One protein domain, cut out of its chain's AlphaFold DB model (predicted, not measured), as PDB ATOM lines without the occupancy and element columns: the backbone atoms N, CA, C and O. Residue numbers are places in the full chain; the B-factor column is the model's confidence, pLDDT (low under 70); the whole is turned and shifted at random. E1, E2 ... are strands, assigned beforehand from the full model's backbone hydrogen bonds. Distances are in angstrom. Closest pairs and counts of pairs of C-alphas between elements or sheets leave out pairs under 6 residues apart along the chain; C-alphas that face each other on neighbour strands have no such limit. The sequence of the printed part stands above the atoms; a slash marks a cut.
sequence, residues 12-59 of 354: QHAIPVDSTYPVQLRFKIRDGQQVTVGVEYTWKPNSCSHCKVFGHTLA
ATOM      1  N   GLN A  12     -65.178 104.699  15.677       84.06
ATOM      2  CA  GLN A  12     -66.042 104.652  14.499       84.06
ATOM      3  C   GLN A  12     -65.450 103.718  13.431       84.06
ATOM      4  O   GLN A  12     -64.269 103.808  13.096       84.06
ATOM      5  N   HIS A  13     -66.276 102.831  12.868       81.81
ATOM      6  CA  HIS A  13     -65.872 101.905  11.808       81.81
ATOM      7  C   HIS A  13     -66.876 101.947  10.650       81.81
ATOM      8  O   HIS A  13     -68.002 101.467  10.772       81.81
ATOM      9  N   ALA A  14     -66.473 102.541   9.525       84.56
ATOM     10  CA  ALA A  14     -67.319 102.665   8.342       84.56
ATOM     11  C   ALA A  14     -67.398 101.333   7.576       84.56
ATOM     12  O   ALA A  14     -66.386 100.815   7.105       84.56
ATOM     13  N   ILE A  15     -68.610 100.792   7.425       82.62
ATOM     14  CA  ILE A  15     -68.875  99.546   6.689       82.62
ATOM     15  C   ILE A  15     -69.370  99.902   5.273       82.62
ATOM     16  O   ILE A  15     -70.336 100.660   5.159       82.62
ATOM     17  N   PRO A  16     -68.766  99.371   4.189       80.88
ATOM     18  CA  PRO A  16     -69.243  99.614   2.825       80.88
ATOM     19  C   PRO A  16     -70.675  99.101   2.589       80.88
ATOM     20  O   PRO A  16     -71.055  98.039   3.079       80.88
ATOM     21  N   VAL A  17     -71.464  99.837   1.798       76.50
ATOM     22  CA  VAL A  17     -72.912  99.595   1.564       76.50
ATOM     23  C   VAL A  17     -73.186  98.329   0.722       76.50
ATOM     24  O   VAL A  17     -74.317  97.847   0.637       76.50
ATOM     25  N   ASP A  18     -72.150  97.776   0.103       77.44
ATOM     26  CA  ASP A  18     -72.120  96.506  -0.625       77.44
ATOM     27  C   ASP A  18     -71.461  95.357   0.166       77.44
ATOM     28  O   ASP A  18     -71.509  94.204  -0.270       77.44
ATOM     29  N   SER A  19     -70.886  95.641   1.341       79.44
ATOM     30  CA  SER A  19     -70.248  94.641   2.199       79.44
ATOM     31  C   SER A  19     -71.265  93.830   3.010       79.44
ATOM     32  O   SER A  19     -72.358  94.285   3.348       79.44
ATOM     33  N   THR A  20     -70.885  92.609   3.386       83.25
ATOM     34  CA  THR A  20     -71.633  91.848   4.392       83.25
ATOM     35  C   THR A  20     -71.192  92.300   5.779       83.25
ATOM     36  O   THR A  20     -70.007  92.235   6.091       83.25
ATOM     37  N   TYR A  21     -72.146  92.727   6.614       84.69
ATOM     38  CA  TYR A  21     -71.910  93.069   8.022       84.69
ATOM     39  C   TYR A  21     -71.044  92.002   8.720       84.69
ATOM     40  O   TYR A  21     -71.476  90.845   8.782       84.69
ATOM     41  N   PRO A  22     -69.848  92.357   9.228       90.31
ATOM     42  CA  PRO A  22     -68.958  91.401   9.868       90.31
ATOM     43  C   PRO A  22     -69.545  90.956  11.210       90.31
ATOM     44  O   PRO A  22     -69.840  91.773  12.073       90.31
ATOM     45  N   VAL A  23     -69.671  89.642  11.403       93.19
ATOM     46  CA  VAL A  23     -70.102  89.047  12.687       93.19
ATOM     47  C   VAL A  23     -69.021  89.212  13.767       93.19
ATOM     48  O   VAL A  23     -69.299  89.118  14.957       93.19
ATOM     49  N   GLN A  24     -67.774  89.465  13.356       95.00
ATOM     50  CA  GLN A  24     -66.616  89.628  14.226       95.00
ATOM     51  C   GLN A  24     -65.726  90.773  13.729       95.00
ATOM     52  O   GLN A  24     -65.340  90.788  12.558       95.00
ATOM     53  N   LEU A  25     -65.341  91.688  14.620       93.50
ATOM     54  CA  LEU A  25     -64.303  92.693  14.372       93.50
ATOM     55  C   LEU A  25     -63.009  92.304  15.096       93.50
ATOM     56  O   LEU A  25     -63.043  91.817  16.224       93.50
ATOM     57  N   ARG A  26     -61.860  92.522  14.445       94.25
ATOM     58  CA  ARG A  26     -60.528  92.242  15.005       94.25
ATOM     59  C   ARG A  26     -59.805  93.546  15.318       94.25
ATOM     60  O   ARG A  26     -59.488  94.311  14.410       94.25
ATOM     61  N   PHE A  27     -59.509  93.767  16.592       93.06
ATOM     62  CA  PHE A  27     -58.793  94.942  17.082       93.06
ATOM     63  C   PHE A  27     -57.370  94.559  17.495       93.06
ATOM     64  O   PHE A  27     -57.164  93.528  18.136       93.06
ATOM     65  N   LYS A  28     -56.384  95.392  17.146       94.38
ATOM     66  CA  LYS A  28     -55.009  95.279  17.655       94.38
ATOM     67  C   LYS A  28     -54.870  96.139  18.907       94.38
ATOM     68  O   LYS A  28     -55.048  97.353  18.837       94.38
ATOM     69  N   ILE A  29     -54.548  95.511  20.032       94.50
ATOM     70  CA  ILE A  29     -54.155  96.192  21.269       94.50
ATOM     71  C   ILE A  29     -52.666  96.572  21.165       94.50
ATOM     72  O   ILE A  29     -51.936  96.036  20.327       94.50
ATOM     73  N   ARG A  30     -52.219  97.546  21.971       90.88
ATOM     74  CA  ARG A  30     -50.865  98.135  21.910       90.88
ATOM     75  C   ARG A  30     -49.748  97.091  21.976       90.88
ATOM     76  O   ARG A  30     -48.755  97.230  21.272       90.88
ATOM     77  N   ASP A  31     -49.955  96.025  22.739       93.69
ATOM     78  CA  ASP A  31     -48.989  94.946  22.983       93.69
ATOM     79  C   ASP A  31     -48.962  93.886  21.859       93.69
ATOM     80  O   ASP A  31     -48.547  92.747  22.059       93.69
ATOM     81  N   GLY A  32     -49.473  94.220  20.668       93.12
ATOM     82  CA  GLY A  32     -49.547  93.334  19.499       93.12
ATOM     83  C   GLY A  32     -50.660  92.280  19.558       93.12
ATOM     84  O   GLY A  32     -51.020  91.716  18.519       93.12
ATOM     85  N   GLN A  33     -51.245  92.043  20.736       95.06
ATOM     86  CA  GLN A  33     -52.366  91.126  20.931       95.06
ATOM     87  C   GLN A  33     -53.570  91.528  20.064       95.06
ATOM     88  O   GLN A  33     -53.992  92.685  20.040       95.06
ATOM     89  N   GLN A  34     -54.148  90.548  19.367       96.50
ATOM     90  CA  GLN A  34     -55.393  90.720  18.623       96.50
ATOM     91  C   GLN A  34     -56.569  90.220  19.459       96.50
ATOM     92  O   GLN A  34     -56.579  89.065  19.884       96.50
ATOM     93  N   VAL A  35     -57.573  91.072  19.659       96.44
ATOM     94  CA  VAL A  35     -58.849  90.696  20.279       96.44
ATOM     95  C   VAL A  35     -59.920  90.666  19.199       96.44
ATOM     96  O   VAL A  35     -60.074  91.615  18.430       96.44
ATOM     97  N   THR A  36     -60.653  89.556  19.137       96.31
ATOM     98  CA  THR A  36     -61.801  89.390  18.244       96.31
ATOM     99  C   THR A  36     -63.075  89.601  19.051       96.31
ATOM    100  O   THR A  36     -63.316  88.876  20.013       96.31
ATOM    101  N   VAL A  37     -63.874  90.596  18.674       95.25
ATOM    102  CA  VAL A  37     -65.134  90.957  19.337       95.25
ATOM    103  C   VAL A  37     -66.285  90.558  18.421       95.25
ATOM    104  O   VAL A  37     -66.300  90.949  17.252       95.25
ATOM    105  N   GLY A  38     -67.235  89.774  18.931       95.12
ATOM    106  CA  GLY A  38     -68.491  89.500  18.231       95.12
ATOM    107  C   GLY A  38     -69.357  90.758  18.182       95.12
ATOM    108  O   GLY A  38     -69.476  91.447  19.192       95.12
ATOM    109  N   VAL A  39     -69.933  91.076  17.022       93.94
ATOM    110  CA  VAL A  39     -70.734  92.295  16.831       93.94
ATOM    111  C   VAL A  39     -72.170  91.940  16.482       93.94
ATOM    112  O   VAL A  39     -72.454  91.372  15.426       93.94
ATOM    113  N   GLU A  40     -73.083  92.335  17.365       91.75
ATOM    114  CA  GLU A  40     -74.521  92.303  17.127       91.75
ATOM    115  C   GLU A  40     -75.019  93.708  16.772       91.75
ATOM    116  O   GLU A  40     -74.643  94.699  17.393       91.75
ATOM    117  N   TYR A  41     -75.866  93.798  15.747       88.31
ATOM    118  CA  TYR A  41     -76.392  95.063  15.241       88.31
ATOM    119  C   TYR A  41     -77.857  95.206  15.665       88.31
ATOM    120  O   TYR A  41     -78.718  94.485  15.160       88.31
ATOM    121  N   THR A  42     -78.138  96.150  16.567       89.75
ATOM    122  CA  THR A  42     -79.492  96.443  17.085       89.75
ATOM    123  C   THR A  42     -80.481  96.826  15.984       89.75
ATOM    124  O   THR A  42     -81.670  96.525  16.076       89.75
ATOM    125  N   TRP A  43     -79.984  97.444  14.911       88.94
ATOM    126  CA  TRP A  43     -80.717  97.690  13.679       88.94
ATOM    127  C   TRP A  43     -79.869  97.310  12.467       88.94
ATOM    128  O   TRP A  43     -78.668  97.574  12.414       88.94
ATOM    129  N   LYS A  44     -80.514  96.705  11.466       83.38
ATOM    130  CA  LYS A  44     -79.899  96.336  10.192       83.38
ATOM    131  C   LYS A  44     -80.807  96.803   9.051       83.38
ATOM    132  O   LYS A  44     -81.956  96.358   8.997       83.38
ATOM    133  N   PRO A  45     -80.335  97.673   8.138       87.19
ATOM    134  CA  PRO A  45     -81.124  98.110   6.996       87.19
ATOM    135  C   PRO A  45     -81.476  96.922   6.098       87.19
ATOM    136  O   PRO A  45     -80.745  95.930   6.014       87.19
ATOM    137  N   ASN A  46     -82.595  97.030   5.384       87.50
ATOM    138  CA  ASN A  46     -82.998  95.996   4.443       87.50
ATOM    139  C   ASN A  46     -82.003  95.899   3.273       87.50
ATOM    140  O   ASN A  46     -81.686  96.885   2.607       87.50
ATOM    141  N   SER A  47     -81.508  94.686   3.015       91.50
ATOM    142  CA  SER A  47     -80.795  94.368   1.781       91.50
ATOM    143  C   SER A  47     -81.787  93.992   0.689       91.50
ATOM    144  O   SER A  47     -82.769  93.277   0.911       91.50
ATOM    145  N   CYS A  48     -81.521  94.452  -0.527       92.69
ATOM    146  CA  CYS A  48     -82.299  94.041  -1.680       92.69
ATOM    147  C   CYS A  48     -81.973  92.587  -2.048       92.69
ATOM    148  O   CYS A  48     -80.836  92.261  -2.387       92.69
ATOM    149  N   SER A  49     -82.980  91.711  -2.069       92.88
ATOM    150  CA  SER A  49     -82.805  90.284  -2.381       92.88
ATOM    151  C   SER A  49     -82.257  89.996  -3.788       92.88
ATOM    152  O   SER A  49     -81.739  88.907  -4.018       92.88
ATOM    153  N   HIS A  50     -82.330  90.956  -4.719       92.88
ATOM    154  CA  HIS A  50     -81.821  90.807  -6.086       92.88
ATOM    155  C   HIS A  50     -80.351  91.228  -6.252       92.88
ATOM    156  O   HIS A  50     -79.617  90.592  -7.002       92.88
ATOM    157  N   CYS A  51     -79.903  92.294  -5.577       91.25
ATOM    158  CA  CYS A  51     -78.547  92.839  -5.756       91.25
ATOM    159  C   CYS A  51     -77.665  92.816  -4.498       91.25
ATOM    160  O   CYS A  51     -76.497  93.179  -4.598       91.25
ATOM    161  N   LYS A  52     -78.216  92.411  -3.346       89.00
ATOM    162  CA  LYS A  52     -77.605  92.351  -2.002       89.00
ATOM    163  C   LYS A  52     -77.171  93.684  -1.366       89.00
ATOM    164  O   LYS A  52     -76.886  93.689  -0.176       89.00
ATOM    165  N   VAL A  53     -77.210  94.799  -2.098       87.81
ATOM    166  CA  VAL A  53     -76.944  96.159  -1.583       87.81
ATOM    167  C   VAL A  53     -78.083  96.631  -0.663       87.81
ATOM    168  O   VAL A  53     -79.248  96.277  -0.886       87.81
ATOM    169  N   PHE A  54     -77.762  97.431   0.356       86.88
ATOM    170  CA  PHE A  54     -78.742  98.014   1.287       86.88
ATOM    171  C   PHE A  54     -79.522  99.210   0.703       86.88
ATOM    172  O   PHE A  54     -79.318  99.641  -0.437       86.88
ATOM    173  N   GLY A  55     -80.453  99.748   1.498       87.88
ATOM    174  CA  GLY A  55     -81.126 101.027   1.243       87.88
ATOM    175  C   GLY A  55     -82.309 100.969   0.272       87.88
ATOM    176  O   GLY A  55     -82.919 101.999  -0.005       87.88
ATOM    177  N   HIS A  56     -82.665  99.790  -0.247       90.06
ATOM    178  CA  HIS A  56     -83.835  99.631  -1.107       90.06
ATOM    179  C   HIS A  56     -84.431  98.219  -1.057       90.06
ATOM    180  O   HIS A  56     -83.745  97.219  -0.859       90.06
ATOM    181  N   THR A  57     -85.742  98.135  -1.289       93.00
ATOM    182  CA  THR A  57     -86.461  96.865  -1.451       93.00
ATOM    183  C   THR A  57     -86.337  96.337  -2.881       93.00
ATOM    184  O   THR A  57     -86.002  97.084  -3.801       93.00
ATOM    185  N   LEU A  58     -86.677  95.057  -3.089       92.75
ATOM    186  CA  LEU A  58     -86.697  94.412  -4.410       92.75
ATOM    187  C   LEU A  58     -87.375  95.284  -5.482       92.75
ATOM    188  O   LEU A  58     -86.767  95.556  -6.509       92.75
ATOM    189  N   ALA A  59     -88.577  95.794  -5.194       91.38
ATOM    190  CA  ALA A  59     -89.384  96.603  -6.114       91.38
ATOM    191  C   ALA A  59     -88.803  97.996  -6.449       91.38
ATOM    192  O   ALA A  59     -89.319  98.665  -7.341       91.38
TER     193      ALA A  59
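Overview. This is residues 12 to 59 of the 354 residues of an uncharacterized protein of Coptis chinensis (UniProt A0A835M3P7). With little regular structure, the printed part is a rod: the thin hairpin of E1 and E2 makes one end, and the long unnamed stretch of residues 39 to 59 runs away from it to a looped tail at the other. Residues 12 to 23 fold back in a loop near the rod's middle. The 48 printed residues hold no named helix and two antiparallel strands, E1 then E2, with 10 residues, under half; the class is all strand. The whole is only just loose, close to extended, with a radius of gyration of the C-alphas of 14.4 A and spans of 50 by 18 by 16 A.

Along the chain. E1, residues 24 to 28, runs 13.4 A from C-alpha 24 at (-66.616, 89.628, 14.226). E2, residues 34 to 38, runs 13.2 A to C-alpha 38 at (-68.491, 89.500, 18.231).

Arrangement. E1 and E2 form a hairpin over a tight link, their directions 155 degrees apart. C-alphas 24 and 38 face each other at 4.4 A. N 25 and O 37 are within hydrogen-bond range at 2.9 A.

Size, cuts and confidence. The C-alphas farthest apart, Asp 31 and Ala 59, are 49.8 A apart. The printed part has no cut, and no printed residue is under 70 in pLDDT.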